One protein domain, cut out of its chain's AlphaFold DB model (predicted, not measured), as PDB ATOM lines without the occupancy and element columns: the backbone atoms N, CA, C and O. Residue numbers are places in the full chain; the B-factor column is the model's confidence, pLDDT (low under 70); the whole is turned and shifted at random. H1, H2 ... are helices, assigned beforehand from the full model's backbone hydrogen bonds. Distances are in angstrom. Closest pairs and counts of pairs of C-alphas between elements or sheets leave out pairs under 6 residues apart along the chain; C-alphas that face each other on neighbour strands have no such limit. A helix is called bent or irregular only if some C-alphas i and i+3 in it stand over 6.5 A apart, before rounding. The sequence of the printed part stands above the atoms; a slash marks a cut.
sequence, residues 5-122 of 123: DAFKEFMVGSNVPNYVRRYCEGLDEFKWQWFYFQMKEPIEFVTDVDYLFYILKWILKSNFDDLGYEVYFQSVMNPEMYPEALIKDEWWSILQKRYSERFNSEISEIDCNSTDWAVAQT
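Overview. This is residues 5 to 122 of the 123 residues of an uncharacterized protein of Candidatus Desulfosporosinus infrequens (UniProt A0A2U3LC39). A small body of short helices set crosswise, H1 to H6, has one long bent helix, H7, that starts beside it and then sticks out as a thin arm over residues 104 to 122. H6 lies near the middle with H5 across it, the hairpin of H1 and H2 lies at the end away from the arm, and residues 77 to 83 make a smaller loop that sticks out. The printed part has 118 residues with seven named helices, H1 to H7 in chain order, and no named strand; the class is all helix. The whole is loose, with a radius of gyration of the C-alphas of 17.1 A, and it spans 59 by 32 by 24 A, the arm adding much of the length.

Arrangement. H1, residues 5 to 12, and H2, residues 18 to 25, form a helical hairpin at a steep tilt of 41 degrees; their closest C-alphas, Val 12 and Arg 21, are 5.4 A apart. H2 touches H5, residues 49 to 59, and is only just about perpendicular to it at 72 degrees; the closest C-alphas, Tyr 19 and Lys 57, are 7.4 A apart. H3, residues 29 to 40, and H6, residues 67 to 77, touch only at their ends, H3 with residues 38 to 39 alone; the closest C-alphas, Gln 38 and Leu 67, are 5.6 A apart. H4, residues 42 to 45, only just touches H6, with 3 pairs of C-alphas within 8 A, the closest being Pro 42 and Gly 68 at 5.7 A. H5 and H6 touch about perpendicular at 88 degrees, the closest C-alphas being Ile 59 and Glu 70 at 7.1 A. H7, residues 89 to 120, was assigned as one helix by its hydrogen bonds but is bent, with C-alphas 98 and 101 7.6 A apart; its arms H7a, residues 89 to 98, and H7b, residues 101 to 120, stand at a steep tilt of 60 degrees. H7a is itself irregular, with C-alphas 90 and 93 6.9 A apart. H7a is close to H6 but not clearly touching, the closest C-alphas being Tyr 72 and Leu 95 at 7.0 A. Every O i to N i+4 pair is within hydrogen-bond range in H1, H2, H3 and H6, against 6 of 7 in H5, 4 of 6 in H7a and 8 of 16 in H7b; H4 is too short for such a pair.

Along the chain. H1 begins at C-alpha 5, (123.792, 92.003, 90.735). From first to last C-alpha, H3 measures 16.6 A, H5 14.7 A, H6 15.1 A, H7a 15.0 A and H7b 30.1 A. H7b ends at C-alpha 120, (125.780, 40.756, 112.101).

Size, cuts and confidence. The C-alphas farthest apart, Asp 5 and Thr 122, are 60.7 A apart. The printed part has no cut, and the link from H6 to H7 is long, with 11 residues. The pLDDT is under 70 in residues 79 to 85 and 109 to 122.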
ATOM      1  N   ASP A   5     124.283  91.742  92.095       94.25
ATOM      2  CA  ASP A   5     123.792  92.003  90.735       94.25
ATOM      3  C   ASP A   5     124.787  91.529  89.672       94.25
ATOM      4  O   ASP A   5     124.410  90.812  88.751       94.25
ATOM      5  N   ALA A   6     126.081  91.813  89.863       93.44
ATOM      6  CA  ALA A   6     127.125  91.314  88.970       93.44
ATOM      7  C   ALA A   6     127.206  89.777  88.985       93.44
ATOM      8  O   ALA A   6     127.518  89.160  87.970       93.44
ATOM      9  N   PHE A   7     126.915  89.148  90.129       94.38
ATOM     10  CA  PHE A   7     126.805  87.694  90.211       94.38
ATOM     11  C   PHE A   7     125.594  87.156  89.458       94.38
ATOM     12  O   PHE A   7     125.739  86.197  88.706       94.38
ATOM     13  N   LYS A   8     124.419  87.776  89.618       94.88
ATOM     14  CA  LYS A   8     123.212  87.404  88.871       94.88
ATOM     15  C   LYS A   8     123.475  87.484  87.367       94.88
ATOM     16  O   LYS A   8     123.223  86.507  86.671       94.88
ATOM     17  N   GLU A   9     124.061  88.584  86.888       94.31
ATOM     18  CA  GLU A   9     124.449  88.767  85.480       94.31
ATOM     19  C   GLU A   9     125.433  87.694  84.997       94.31
ATOM     20  O   GLU A   9     125.233  87.105  83.934       94.31
ATOM     21  N   PHE A  10     126.466  87.401  85.792       93.19
ATOM     22  CA  PHE A  10     127.428  86.347  85.483       93.19
ATOM     23  C   PHE A  10     126.743  84.980  85.347       93.19
ATOM     24  O   PHE A  10     126.924  84.308  84.333       93.19
ATOM     25  N   MET A  11     125.908  84.596  86.318       93.38
ATOM     26  CA  MET A  11     125.289  83.266  86.392       93.38
ATOM     27  C   MET A  11     124.216  83.008  85.330       93.38
ATOM     28  O   MET A  11     123.908  81.850  85.053       93.38
ATOM     29  N   VAL A  12     123.656  84.053  84.715       91.69
ATOM     30  CA  VAL A  12     122.707  83.923  83.592       91.69
ATOM     31  C   VAL A  12     123.366  84.116  82.220       91.69
ATOM     32  O   VAL A  12     122.705  83.959  81.188       91.69
ATOM     33  N   GLY A  13     124.666  84.424  82.191       91.00
ATOM     34  CA  GLY A  13     125.436  84.658  80.973       91.00
ATOM     35  C   GLY A  13     125.511  83.440  80.045       91.00
ATOM     36  O   GLY A  13     125.343  82.293  80.453       91.00
ATOM     37  N   SER A  14     125.803  83.676  78.764       88.31
ATOM     38  CA  SER A  14     125.872  82.620  77.737       88.31
ATOM     39  C   SER A  14     126.957  81.570  77.983       88.31
ATOM     40  O   SER A  14     126.847  80.462  77.468       88.31
ATOM     41  N   ASN A  15     127.985  81.921  78.756       87.88
ATOM     42  CA  ASN A  15     129.120  81.049  79.057       87.88
ATOM     43  C   ASN A  15     128.837  80.116  80.244       87.88
ATOM     44  O   ASN A  15     129.642  79.241  80.540       87.88
ATOM     45  N   VAL A  16     127.693  80.276  80.915       93.06
ATOM     46  CA  VAL A  16     127.300  79.434  82.043       93.06
ATOM     47  C   VAL A  16     126.465  78.246  81.551       93.06
ATOM     48  O   VAL A  16     125.511  78.432  80.780       93.06
ATOM     49  N   PRO A  17     126.754  77.008  82.001       94.50
ATOM     50  CA  PRO A  17     126.004  75.837  81.570       94.50
ATOM     51  C   PRO A  17     124.495  75.939  81.826       94.50
ATOM     52  O   PRO A  17     124.037  76.434  82.855       94.50
ATOM     53  N   ASN A  18     123.695  75.387  80.907       93.94
ATOM     54  CA  ASN A  18     122.226  75.474  80.950       93.94
ATOM     55  C   ASN A  18     121.604  74.996  82.268       93.94
ATOM     56  O   ASN A  18     120.579  75.531  82.677       93.94
ATOM     57  N   TYR A  19     122.177  73.982  82.924       93.12
ATOM     58  CA  TYR A  19     121.627  73.492  84.191       93.12
ATOM     59  C   TYR A  19     121.845  74.483  85.339       93.12
ATOM     60  O   TYR A  19     120.967  74.600  86.185       93.12
ATOM     61  N   VAL A  20     122.961  75.221  85.344       94.19
ATOM     62  CA  VAL A  20     123.215  76.282  86.327       94.19
ATOM     63  C   VAL A  20     122.244  77.432  86.090       94.19
ATOM     64  O   VAL A  20     121.602  77.889  87.028       94.19
ATOM     65  N   ARG A  21     122.038  77.831  84.827       94.69
ATOM     66  CA  ARG A  21     121.058  78.874  84.482       94.69
ATOM     67  C   ARG A  21     119.643  78.511  84.929       94.69
ATOM     68  O   ARG A  21     118.999  79.303  85.602       94.69
ATOM     69  N   ARG A  22     119.197  77.282  84.650       93.31
ATOM     70  CA  ARG A  22     117.892  76.770  85.110       93.31
ATOM     71  C   ARG A  22     117.774  76.720  86.629       93.31
ATOM     72  O   ARG A  22     116.705  76.995  87.161       93.31
ATOM     73  N   TYR A  23     118.851  76.352  87.324       93.12
ATOM     74  CA  TYR A  23     118.887  76.412  88.783       93.12
ATOM     75  C   TYR A  23     118.666  77.854  89.258       93.12
ATOM     76  O   TYR A  23     117.765  78.097  90.055       93.12
ATOM     77  N   CYS A  24     119.411  78.805  88.691       94.25
ATOM     78  CA  CYS A  24     119.316  80.235  88.978       94.25
ATOM     79  C   CYS A  24     117.930  80.840  88.687       94.25
ATOM     80  O   CYS A  24     117.437  81.636  89.484       94.25
ATOM     81  N   GLU A  25     117.274  80.447  87.592       92.25
ATOM     82  CA  GLU A  25     115.907  80.874  87.239       92.25
ATOM     83  C   GLU A  25     114.862  80.473  88.295       92.25
ATOM     84  O   GLU A  25     113.833  81.134  88.428       92.25
ATOM     85  N   GLY A  26     115.120  79.405  89.056       92.12
ATOM     86  CA  GLY A  26     114.244  78.919  90.124       92.12
ATOM     87  C   GLY A  26     114.521  79.513  91.510       92.12
ATOM     88  O   GLY A  26     113.837  79.140  92.469       92.12
ATOM     89  N   LEU A  27     115.523  80.387  91.655       94.19
ATOM     90  CA  LEU A  27     115.886  80.971  92.947       94.19
ATOM     91  C   LEU A  27     115.038  82.209  93.255       94.19
ATOM     92  O   LEU A  27     114.922  83.131  92.451       94.19
ATOM     93  N   ASP A  28     114.499  82.248  94.472       95.50
ATOM     94  CA  ASP A  28     113.979  83.470  95.080       95.50
ATOM     95  C   ASP A  28     115.125  84.373  95.587       95.50
ATOM     96  O   ASP A  28     116.295  83.984  95.589       95.50
ATOM     97  N   GLU A  29     114.804  85.597  96.017       93.38
ATOM     98  CA  GLU A  29     115.816  86.583  96.431       93.38
ATOM     99  C   GLU A  29     116.684  86.097  97.605       93.38
ATOM    100  O   GLU A  29     117.889  86.354  97.635       93.38
ATOM    101  N   PHE A  30     116.101  85.348  98.547       94.88
ATOM    102  CA  PHE A  30     116.839  84.801  99.683       94.88
ATOM    103  C   PHE A  30     117.835  83.729  99.227       94.88
ATOM    104  O   PHE A  30     119.009  83.762  99.600       94.88
ATOM    105  N   LYS A  31     117.397  82.809  98.362       94.06
ATOM    106  CA  LYS A  31     118.267  81.772  97.796       94.06
ATOM    107  C   LYS A  31     119.353  82.350  96.899       94.06
ATOM    108  O   LYS A  31     120.469  81.841  96.911       94.06
ATOM    109  N   TRP A  32     119.065  83.428  96.171       95.31
ATOM    110  CA  TRP A  32     120.074  84.162  95.408       95.31
ATOM    111  C   TRP A  32     121.186  84.702  96.301       95.31
ATOM    112  O   TRP A  32     122.363  84.531  95.982       95.31
ATOM    113  N   GLN A  33     120.828  85.326  97.425       95.88
ATOM    114  CA  GLN A  33     121.808  85.818  98.393       95.88
ATOM    115  C   GLN A  33     122.626  84.678  98.992       95.88
ATOM    116  O   GLN A  33     123.853  84.760  99.016       95.88
ATOM    117  N   TRP A  34     121.966  83.604  99.430       95.00
ATOM    118  CA  TRP A  34     122.654  82.436  99.972       95.00
ATOM    119  C   TRP A  34     123.640  81.845  98.958       95.00
ATOM    120  O   TRP A  34     124.819  81.689  99.267       95.00
ATOM    121  N   PHE A  35     123.196  81.610  97.723       94.69
ATOM    122  CA  PHE A  35     124.039  81.028  96.684       94.69
ATOM    123  C   PHE A  35     125.205  81.942  96.297       94.69
ATOM    124  O   PHE A  35     126.320  81.469  96.090       94.69
ATOM    125  N   TYR A  36     124.986  83.261  96.277       95.50
ATOM    126  CA  TYR A  36     126.064  84.230  96.114       95.50
ATOM    127  C   TYR A  36     127.131  84.068  97.196       95.50
ATOM    128  O   TYR A  36     128.307  83.949  96.862       95.50
ATOM    129  N   PHE A  37     126.745  84.012  98.474       95.38
ATOM    130  CA  PHE A  37     127.704  83.837  99.567       95.38
ATOM    131  C   PHE A  37     128.470  82.518  99.474       95.38
ATOM    132  O   PHE A  37     129.680  82.526  99.686       95.38
ATOM    133  N   GLN A  38     127.798  81.434  99.081       95.00
ATOM    134  CA  GLN A  38     128.432  80.136  98.851       95.00
ATOM    135  C   GLN A  38     129.455  80.182  97.707       95.00
ATOM    136  O   GLN A  38     130.511  79.575  97.807       95.00
ATOM    137  N   MET A  39     129.182  80.930  96.635       94.19
ATOM    138  CA  MET A  39     130.030  80.980  95.435       94.19
ATOM    139  C   MET A  39     131.228  81.931  95.530       94.19
ATOM    140  O   MET A  39     132.170  81.790  94.749       94.19
ATOM    141  N   LYS A  40     131.211  82.911  96.445       92.69
ATOM    142  CA  LYS A  40     132.240  83.968  96.493       92.69
ATOM    143  C   LYS A  40     133.656  83.421  96.629       92.69
ATOM    144  O   LYS A  40     134.518  83.838  95.866       92.69
ATOM    145  N   GLU A  41     133.885  82.541  97.595       93.75
ATOM    146  CA  GLU A  41     135.221  82.008  97.874       93.75
ATOM    147  C   GLU A  41     135.620  80.888  96.896       93.75
ATOM    148  O   GLU A  41     136.728  80.965  96.365       93.75
ATOM    149  N   PRO A  42     134.743  79.920  96.544       93.69
ATOM    150  CA  PRO A  42     135.071  78.892  95.556       93.69
ATOM    151  C   PRO A  42     135.567  79.438  94.224       93.69
ATOM    152  O   PRO A  42     136.577  78.966  93.722       93.69
ATOM    153  N   ILE A  43     134.941  80.489  93.685       92.44
ATOM    154  CA  ILE A  43     135.408  81.125  92.439       92.44
ATOM    155  C   ILE A  43     136.835  81.690  92.580       92.44
ATOM    156  O   ILE A  43     137.565  81.790  91.594       92.44
ATOM    157  N   GLU A  44     137.243  82.093  93.783       92.88
ATOM    158  CA  GLU A  44     138.569  82.660  94.027       92.88
ATOM    159  C   GLU A  44     139.643  81.582  94.171       92.88
ATOM    160  O   GLU A  44     140.757  81.788  93.678       92.88
ATOM    161  N   PHE A  45     139.324  80.439  94.786       92.69
ATOM    162  CA  PHE A  45     140.312  79.395  95.056       92.69
ATOM    163  C   PHE A  45     140.402  78.295  93.995       92.69
ATOM    164  O   PHE A  45     141.410  77.589  93.970       92.69
ATOM    165  N   VAL A  46     139.405  78.137  93.117       91.62
ATOM    166  CA  VAL A  46     139.501  77.168  92.012       91.62
ATOM    167  C   VAL A  46     140.444  77.656  90.914       91.62
ATOM    168  O   VAL A  46     140.539  78.857  90.642       91.62
ATOM    169  N   THR A  47     141.145  76.727  90.272       89.25
ATOM    170  CA  THR A  47     142.033  76.991  89.131       89.25
ATOM    171  C   THR A  47     141.257  77.301  87.854       89.25
ATOM    172  O   THR A  47     141.688  78.159  87.083       89.25
ATOM    173  N   ASP A  48     140.088  76.679  87.677       88.00
ATOM    174  CA  ASP A  48     139.196  76.875  86.537       88.00
ATOM    175  C   ASP A  48     137.720  76.952  86.973       88.00
ATOM    176  O   ASP A  48     137.189  76.083  87.670       88.00
ATOM    177  N   VAL A  49     137.037  78.013  86.540       88.88
ATOM    178  CA  VAL A  49     135.615  78.243  86.822       88.88
ATOM    179  C   VAL A  49     134.724  77.296  86.013       88.88
ATOM    180  O   VAL A  49     133.665  76.897  86.506       88.88
ATOM    181  N   ASP A  50     135.148  76.877  84.819       88.06
ATOM    182  CA  ASP A  50     134.402  75.895  84.027       88.06
ATOM    183  C   ASP A  50     134.357  74.544  84.754       88.06
ATOM    184  O   ASP A  50     133.317  73.874  84.791       88.06
ATOM    185  N   TYR A  51     135.444  74.193  85.445       83.50
ATOM    186  CA  TYR A  51     135.472  73.023  86.310       83.50
ATOM    187  C   TYR A  51     134.575  73.185  87.544       83.50
ATOM    188  O   TYR A  51     133.841  72.260  87.894       83.50
ATOM    189  N   LEU A  52     134.550  74.361  88.186       89.75
ATOM    190  CA  LEU A  52     133.607  74.614  89.283       89.75
ATOM    191  C   LEU A  52     132.164  74.354  88.838       89.75
ATOM    192  O   LEU A  52     131.399  73.713  89.565       89.75
ATOM    193  N   PHE A  53     131.795  74.766  87.621       91.94
ATOM    194  CA  PHE A  53     130.492  74.404  87.076       91.94
ATOM    195  C   PHE A  53     130.330  72.891  86.943       91.94
ATOM    196  O   PHE A  53     129.300  72.371  87.386       91.94
ATOM    197  N   TYR A  54     131.314  72.171  86.400       87.38
ATOM    198  CA  TYR A  54     131.260  70.711  86.293       87.38
ATOM    199  C   TYR A  54     130.918  70.032  87.633       87.38
ATOM    200  O   TYR A  54     129.969  69.242  87.675       87.38
ATOM    201  N   ILE A  55     131.588  70.392  88.733       86.75
ATOM    202  CA  ILE A  55     131.290  69.821  90.061       86.75
ATOM    203  C   ILE A  55     129.918  70.272  90.573       86.75
ATOM    204  O   ILE A  55     129.153  69.465  91.109       86.75
ATOM    205  N   LEU A  56     129.554  71.544  90.356       90.62
ATOM    206  CA  LEU A  56     128.253  72.091  90.758       90.62
ATOM    207  C   LEU A  56     127.080  71.270  90.210       90.62
ATOM    208  O   LEU A  56     126.032  71.210  90.841       90.62
ATOM    209  N   LYS A  57     127.236  70.581  89.074       89.44
ATOM    210  CA  LYS A  57     126.204  69.671  88.551       89.44
ATOM    211  C   LYS A  57     125.782  68.600  89.563       89.44
ATOM    212  O   LYS A  57     124.623  68.176  89.542       89.44
ATOM    213  N   TRP A  58     126.716  68.132  90.384       87.38
ATOM    214  CA  TRP A  58     126.490  67.112  91.403       87.38
ATOM    215  C   TRP A  58     126.135  67.740  92.745       87.38
ATOM    216  O   TRP A  58     125.142  67.335  93.343       87.38
ATOM    217  N   ILE A  59     126.859  68.785  93.148       88.00
ATOM    218  CA  ILE A  59     126.626  69.484  94.421       88.00
ATOM    219  C   ILE A  59     125.225  70.109  94.468       88.00
ATOM    220  O   ILE A  59     124.510  69.967  95.447       88.00
ATOM    221  N   LEU A  60     124.748  70.720  93.377       88.31
ATOM    222  CA  LEU A  60     123.400  71.308  93.341       88.31
ATOM    223  C   LEU A  60     122.267  70.265  93.411       88.31
ATOM    224  O   LEU A  60     121.100  70.640  93.524       88.31
ATOM    225  N   LYS A  61     122.579  68.968  93.301       86.62
ATOM    226  CA  LYS A  61     121.616  67.874  93.496       86.62
ATOM    227  C   LYS A  61     121.636  67.317  94.917       86.62
ATOM    228  O   LYS A  61     120.706  66.592  95.268       86.62
ATOM    229  N   SER A  62     122.674  67.605  95.700       83.19
ATOM    230  CA  SER A  62     122.742  67.263  97.116       83.19
ATOM    231  C   SER A  62     122.213  68.418  97.971       83.19
ATOM    232  O   SER A  62     122.038  69.547  97.511       83.19
ATOM    233  N   ASN A  63     121.911  68.123  99.234       82.56
ATOM    234  CA  ASN A  63     121.555  69.136 100.219       82.56
ATOM    235  C   ASN A  63     122.823  69.597 100.951       82.56
ATOM    236  O   ASN A  63     123.049  69.193 102.090       82.56
ATOM    237  N   PHE A  64     123.669  70.366 100.264       90.31
ATOM    238  CA  PHE A  64     124.921  70.872 100.829       90.31
ATOM    239  C   PHE A  64     124.702  72.127 101.688       90.31
ATOM    240  O   PHE A  64     123.784  72.917 101.450       90.31
ATOM    241  N   ASP A  65     125.576  72.325 102.672       91.69
ATOM    242  CA  ASP A  65     125.577  73.466 103.591       91.69
ATOM    243  C   ASP A  65     126.756  74.429 103.358       91.69
ATOM    244  O   ASP A  65     126.615  75.641 103.550       91.69
ATOM    245  N   ASP A  66     127.891  73.899 102.897       95.00
ATOM    246  CA  ASP A  66     129.123  74.636 102.611       95.00
ATOM    247  C   ASP A  66     129.714  74.204 101.259       95.00
ATOM    248  O   ASP A  66     130.325  73.143 101.130       95.00
ATOM    249  N   LEU A  67     129.559  75.048 100.235       94.69
ATOM    250  CA  LEU A  67     130.100  74.788  98.902       94.69
ATOM    251  C   LEU A  67     131.631  74.730  98.900       94.69
ATOM    252  O   LEU A  67     132.215  73.983  98.116       94.69
ATOM    253  N   GLY A  68     132.287  75.518  99.753       94.50
ATOM    254  CA  GLY A  68     133.739  75.506  99.882       94.50
ATOM    255  C   GLY A  68     134.243  74.142 100.340       94.50
ATOM    256  O   GLY A  68     135.187  73.601  99.758       94.50
ATOM    257  N   TYR A  69     133.553  73.559 101.322       95.12
ATOM    258  CA  TYR A  69     133.823  72.202 101.781       95.12
ATOM    259  C   TYR A  69     133.552  71.160 100.696       95.12
ATOM    260  O   TYR A  69     134.411  70.320 100.454       95.12
ATOM    261  N   GLU A  70     132.417  71.232 100.000       93.25
ATOM    262  CA  GLU A  70     132.086  70.283  98.926       93.25
ATOM    263  C   GLU A  70     133.153  70.271  97.820       93.25
ATOM    264  O   GLU A  70     133.585  69.209  97.369       93.25
ATOM    265  N   VAL A  71     133.637  71.447  97.405       92.12
ATOM    266  CA  VAL A  71     134.711  71.539  96.403       92.12
ATOM    267  C   VAL A  71     136.025  70.979  96.954       92.12
ATOM    268  O   VAL A  71     136.715  70.249  96.239       92.12
ATOM    269  N   TYR A  72     136.371  71.264  98.213       92.31
ATOM    270  CA  TYR A  72     137.543  70.676  98.871       92.31
ATOM    271  C   TYR A  72     137.446  69.146  98.948       92.31
ATOM    272  O   TYR A  72     138.375  68.453  98.534       92.31
ATOM    273  N   PHE A  73     136.311  68.616  99.402       91.56
ATOM    274  CA  PHE A  73     136.049  67.185  99.518       91.56
ATOM    275  C   PHE A  73     136.218  66.487  98.168       91.56
ATOM    276  O   PHE A  73     136.976  65.523  98.057       91.56
ATOM    277  N   GLN A  74     135.579  67.013  97.119       87.31
ATOM    278  CA  GLN A  74     135.717  66.484  95.761       87.31
ATOM    279  C   GLN A  74     137.165  66.567  95.270       87.31
ATOM    280  O   GLN A  74     137.648  65.630  94.643       87.31
ATOM    281  N   SER A  75     137.888  67.640  95.601       87.00
ATOM    282  CA  SER A  75     139.291  67.792  95.205       87.00
ATOM    283  C   SER A  75     140.214  66.754  95.846       87.00
ATOM    284  O   SER A  75     141.174  66.322  95.215       87.00
ATOM    285  N   VAL A  76     139.931  66.351  97.086       87.69
ATOM    286  CA  VAL A  76     140.693  65.314  97.798       87.69
ATOM    287  C   VAL A  76     140.295  63.910  97.331       87.69
ATOM    288  O   VAL A  76     141.156  63.044  97.193       87.69
ATOM    289  N   MET A  77     139.001  63.676  97.091       85.56
ATOM    290  CA  MET A  77     138.455  62.339  96.834       85.56
ATOM    291  C   MET A  77     138.432  61.935  95.361       85.56
ATOM    292  O   MET A  77     138.273  60.748  95.092       85.56
ATOM    293  N   ASN A  78     138.545  62.866  94.408       78.12
ATOM    294  CA  ASN A  78     138.393  62.552  92.988       78.12
ATOM    295  C   ASN A  78     139.679  61.929  92.394       78.12
ATOM    296  O   ASN A  78     140.653  62.648  92.149       78.12
ATOM    297  N   PRO A  79     139.693  60.613  92.093       63.22
ATOM    298  CA  PRO A  79     140.880  59.930  91.581       63.22
ATOM    299  C   PRO A  79     141.200  60.290  90.122       63.22
ATOM    300  O   PRO A  79     142.311  60.033  89.662       63.22
ATOM    301  N   GLU A  80     140.252  60.877  89.384       67.75
ATOM    302  CA  GLU A  80     140.397  61.197  87.957       67.75
ATOM    303  C   GLU A  80     141.228  62.463  87.699       67.75
ATOM    304  O   GLU A  80     141.510  62.792  86.551       67.75
ATOM    305  N   MET A  81     141.637  63.184  88.748       63.16
ATOM    306  CA  MET A  81     142.252  64.510  88.611       63.16
ATOM    307  C   MET A  81     143.768  64.528  88.538       63.16
ATOM    308  O   MET A  81     144.382  65.591  88.523       63.16
ATOM    309  N   TYR A  82     144.404  63.367  88.472       55.69
ATOM    310  CA  TYR A  82     145.817  63.346  88.142       55.69
ATOM    311  C   TYR A  82     145.987  63.729  86.659       55.69
ATOM    312  O   TYR A  82     145.554  62.944  85.813       55.69
ATOM    313  N   PRO A  83     146.606  64.885  86.310       54.06
ATOM    314  CA  PRO A  83     147.551  65.684  87.111       54.06
ATOM    315  C   PRO A  83     147.166  67.155  87.420       54.06
ATOM    316  O   PRO A  83     148.025  67.896  87.898       54.06
ATOM    317  N   GLU A  84     145.950  67.624  87.130       64.25
ATOM    318  CA  GLU A  84     145.588  69.047  87.265       64.25
ATOM    319  C   GLU A  84     144.915  69.352  88.613       64.25
ATOM    320  O   GLU A  84     143.829  68.863  88.924       64.25
ATOM    321  N   ALA A  85     145.567  70.189  89.429       68.88
ATOM    322  CA  ALA A  85     145.021  70.636  90.706       68.88
ATOM    323  C   ALA A  85     143.796  71.543  90.490       68.88
ATOM    324  O   ALA A  85     143.865  72.536  89.766       68.88
ATOM    325  N   LEU A  86     142.676  71.230  91.151       81.81
ATOM    326  CA  LEU A  86     141.466  72.067  91.104       81.81
ATOM    327  C   LEU A  86     141.542  73.300  91.972       81.81
ATOM    328  O   LEU A  86     140.888  74.300  91.699       81.81
ATOM    329  N   ILE A  87     142.264  73.182  93.074       90.00
ATOM    330  CA  ILE A  87     142.457  74.246  94.038       90.00
ATOM    331  C   ILE A  87     143.826  74.834  93.742       90.00
ATOM    332  O   ILE A  87     144.804  74.101  93.610       90.00
ATOM    333  N   LYS A  88     143.886  76.160  93.638       91.31
ATOM    334  CA  LYS A  88     145.145  76.890  93.499       91.31
ATOM    335  C   LYS A  88     146.055  76.580  94.686       91.31
ATOM    336  O   LYS A  88     145.598  76.586  95.831       91.31
ATOM    337  N   ASP A  89     147.340  76.361  94.425       90.06
ATOM    338  CA  ASP A  89     148.311  75.919  95.432       90.06
ATOM    339  C   ASP A  89     148.316  76.803  96.692       90.06
ATOM    340  O   ASP A  89     148.377  76.295  97.816       90.06
ATOM    341  N   GLU A  90     148.181  78.126  96.541       93.38
ATOM    342  CA  GLU A  90     148.171  79.068  97.666       93.38
ATOM    343  C   GLU A  90     146.971  78.892  98.612       93.38
ATOM    344  O   GLU A  90     147.050  79.249  99.791       93.38
ATOM    345  N   TRP A  91     145.877  78.306  98.126       94.69
ATOM    346  CA  TRP A  91     144.669  78.050  98.907       94.69
ATOM    347  C   TRP A  91     144.679  76.697  99.603       94.69
ATOM    348  O   TRP A  91     143.954  76.521 100.584       94.69
ATOM    349  N   TRP A  92     145.517  75.757  99.157       91.31
ATOM    350  CA  TRP A  92     145.503  74.392  99.675       91.31
ATOM    351  C   TRP A  92     145.694  74.346 101.193       91.31
ATOM    352  O   TRP A  92     144.881  73.770 101.911       91.31
ATOM    353  N   SER A  93     146.713  75.039 101.706       92.50
ATOM    354  CA  SER A  93     146.988  75.093 103.150       92.50
ATOM    355  C   SER A  93     145.859  75.744 103.964       92.50
ATOM    356  O   SER A  93     145.596  75.341 105.101       92.50
ATOM    357  N   ILE A  94     145.164  76.727 103.381       96.31
ATOM    358  CA  ILE A  94     144.049  77.441 104.014       96.31
ATOM    359  C   ILE A  94     142.851  76.502 104.149       96.31
ATOM    360  O   ILE A  94     142.290  76.370 105.239       96.31
ATOM    361  N   LEU A  95     142.478  75.842 103.051       95.56
ATOM    362  CA  LEU A  95     141.337  74.933 103.003       95.56
ATOM    363  C   LEU A  95     141.603  73.669 103.818       95.56
ATOM    364  O   LEU A  95     140.744  73.264 104.596       95.56
ATOM    365  N   GLN A  96     142.816  73.117 103.749       94.38
ATOM    366  CA  GLN A  96     143.217  71.980 104.572       94.38
ATOM    367  C   GLN A  96     143.063  72.301 106.061       94.38
ATOM    368  O   GLN A  96     142.399  71.557 106.772       94.38
ATOM    369  N   LYS A  97     143.596  73.435 106.537       96.75
ATOM    370  CA  LYS A  97     143.451  73.843 107.944       96.75
ATOM    371  C   LYS A  97     141.987  74.022 108.362       96.75
ATOM    372  O   LYS A  97     141.654  73.792 109.519       96.75
ATOM    373  N   ARG A  98     141.133  74.484 107.447       97.31
ATOM    374  CA  ARG A  98     139.717  74.748 107.723       97.31
ATOM    375  C   ARG A  98     138.875  73.473 107.746       97.31
ATOM    376  O   ARG A  98     137.964  73.375 108.560       97.31
ATOM    377  N   TYR A  99     139.165  72.528 106.856       97.19
ATOM    378  CA  TYR A  99     138.268  71.418 106.541       97.19
ATOM    379  C   TYR A  99     138.810  70.033 106.888       97.19
ATOM    380  O   TYR A  99     138.033  69.081 106.873       97.19
ATOM    381  N   SER A 100     140.092  69.882 107.241       93.75
ATOM    382  CA  SER A 100     140.677  68.559 107.503       93.75
ATOM    383  C   SER A 100     139.983  67.802 108.631       93.75
ATOM    384  O   SER A 100     139.841  66.590 108.542       93.75
ATOM    385  N   GLU A 101     139.548  68.489 109.690       95.19
ATOM    386  CA  GLU A 101     138.848  67.843 110.808       95.19
ATOM    387  C   GLU A 101     137.487  67.287 110.373       95.19
ATOM    388  O   GLU A 101     137.213  66.111 110.606       95.19
ATOM    389  N   ARG A 102     136.677  68.099 109.673       95.12
ATOM    390  CA  ARG A 102     135.383  67.672 109.114       95.12
ATOM    391  C   ARG A 102     135.564  66.512 108.135       95.12
ATOM    392  O   ARG A 102     134.912  65.487 108.288       95.12
ATOM    393  N   PHE A 103     136.512  66.647 107.208       93.81
ATOM    394  CA  PHE A 103     136.850  65.606 106.241       93.81
ATOM    395  C   PHE A 103     137.218  64.285 106.921       93.81
ATOM    396  O   PHE A 103     136.649  63.244 106.609       93.81
ATOM    397  N   ASN A 104     138.139  64.321 107.887       91.81
ATOM    398  CA  ASN A 104     138.574  63.116 108.587       91.81
ATOM    399  C   ASN A 104     137.430  62.475 109.385       91.81
ATOM    400  O   ASN A 104     137.347  61.252 109.416       91.81
ATOM    401  N   SER A 105     136.544  63.275 109.990       91.50
ATOM    402  CA  SER A 105     135.349  62.766 110.675       91.50
ATOM    403  C   SER A 105     134.444  62.002 109.708       91.50
ATOM    404  O   SER A 105     134.163  60.829 109.943       91.50
ATOM    405  N   GLU A 106     134.067  62.620 108.587       89.31
ATOM    406  CA  GLU A 106     133.153  62.030 107.598       89.31
ATOM    407  C   GLU A 106     133.731  60.763 106.941       89.31
ATOM    408  O   GLU A 106     133.003  59.799 106.714       89.31
ATOM    409  N   ILE A 107     135.043  60.714 106.683       86.62
ATOM    410  CA  ILE A 107     135.693  59.505 106.154       86.62
ATOM    411  C   ILE A 107     135.836  58.422 107.232       86.62
ATOM    412  O   ILE A 107     135.633  57.246 106.944       86.62
ATOM    413  N   SER A 108     136.129  58.780 108.486       77.94
ATOM    414  CA  SER A 108     136.237  57.793 109.574       77.94
ATOM    415  C   SER A 108     134.899  57.120 109.913       77.94
ATOM    416  O   SER A 108     134.869  55.952 110.306       77.94
ATOM    417  N   GLU A 109     133.775  57.809 109.702       60.81
ATOM    418  CA  GLU A 109     132.431  57.232 109.832       60.81
ATOM    419  C   GLU A 109     132.163  56.114 108.807       60.81
ATOM    420  O   GLU A 109     131.354  55.216 109.063       60.81
ATOM    421  N   ILE A 110     132.879  56.110 107.678       58.31
ATOM    422  CA  ILE A 110     132.834  55.018 106.696       58.31
ATOM    423  C   ILE A 110     133.493  53.756 107.280       58.31
ATOM    424  O   ILE A 110     132.956  52.657 107.128       58.31
ATOM    425  N   ASP A 111     134.601  53.905 108.015       51.09
ATOM    426  CA  ASP A 111     135.344  52.781 108.601       51.09
ATOM    427  C   ASP A 111     134.621  52.151 109.806       51.09
ATOM    428  O   ASP A 111     134.637  50.925 109.966       51.09
ATOM    429  N   CYS A 112     133.908  52.944 110.615       46.06
ATOM    430  CA  CYS A 112     133.210  52.454 111.814       46.06
ATOM    431  C   CYS A 112     132.022  51.525 111.492       46.06
ATOM    432  O   CYS A 112     131.757  50.582 112.236       46.06
ATOM    433  N   ASN A 113     131.346  51.726 110.356       48.12
ATOM    434  CA  ASN A 113     130.199  50.904 109.945       48.12
ATOM    435  C   ASN A 113     130.596  49.568 109.290       48.12
ATOM    436  O   ASN A 113     129.754  48.687 109.107       48.12
ATOM    437  N   SER A 114     131.874  49.381 108.943       49.09
ATOM    438  CA  SER A 114     132.363  48.127 108.350       49.09
ATOM    439  C   SER A 114     132.503  46.991 109.373       49.09
ATOM    440  O   SER A 114     132.471  45.817 109.006       49.09
ATOM    441  N   THR A 115     132.606  47.318 110.666       50.25
ATOM    442  CA  THR A 115     132.776  46.311 111.727       50.25
ATOM    443  C   THR A 115     131.432  45.719 112.171       50.25
ATOM    444  O   THR A 115     131.355  44.527 112.462       50.25
ATOM    445  N   ASP A 116     130.345  46.495 112.114       48.94
ATOM    446  CA  ASP A 116     129.007  46.033 112.516       48.94
ATOM    447  C   ASP A 116     128.388  45.040 111.519       48.94
ATOM    448  O   ASP A 116     127.695  44.099 111.915       48.94
ATOM    449  N   TRP A 117     128.701  45.168 110.225       48.81
ATOM    450  CA  TRP A 117     128.285  44.193 109.207       48.81
ATOM    451  C   TRP A 117     128.916  42.809 109.442       48.81
ATOM    452  O   TRP A 117     128.243  41.791 109.285       48.81
ATOM    453  N   ALA A 118     130.186  42.758 109.855       49.25
ATOM    454  CA  ALA A 118     130.898  41.499 110.071       49.25
ATOM    455  C   ALA A 118     130.393  40.766 111.328       49.25
ATOM    456  O   ALA A 118     130.332  39.535 111.355       49.25
ATOM    457  N   VAL A 119     129.960  41.508 112.352       52.50
ATOM    458  CA  VAL A 119     129.351  40.937 113.565       52.50
ATOM    459  C   VAL A 119     127.923  40.445 113.293       52.50
ATOM    460  O   VAL A 119     127.548  39.373 113.767       52.50
ATOM    461  N   ALA A 120     127.145  41.151 112.464       50.53
ATOM    462  CA  ALA A 120     125.780  40.756 112.101       50.53
ATOM    463  C   ALA A 120     125.695  39.490 111.221       50.53
ATOM    464  O   ALA A 120     124.636  38.871 111.148       50.53
ATOM    465  N   GLN A 121     126.793  39.077 110.579       49.72
ATOM    466  CA  GLN A 121     126.871  37.827 109.807       49.72
ATOM    467  C   GLN A 121     127.307  36.599 110.620       49.72
ATOM    468  O   GLN A 121     127.437  35.513 110.057       49.72
ATOM    469  N   THR A 122     127.536  36.754 111.927       48.03
ATOM    470  CA  THR A 122     127.983  35.662 112.813       48.03
ATOM    471  C   THR A 122     126.875  35.185 113.775       48.03
ATOM    472  O   THR A 122     127.172  34.522 114.768       48.03
TER     473      THR A 122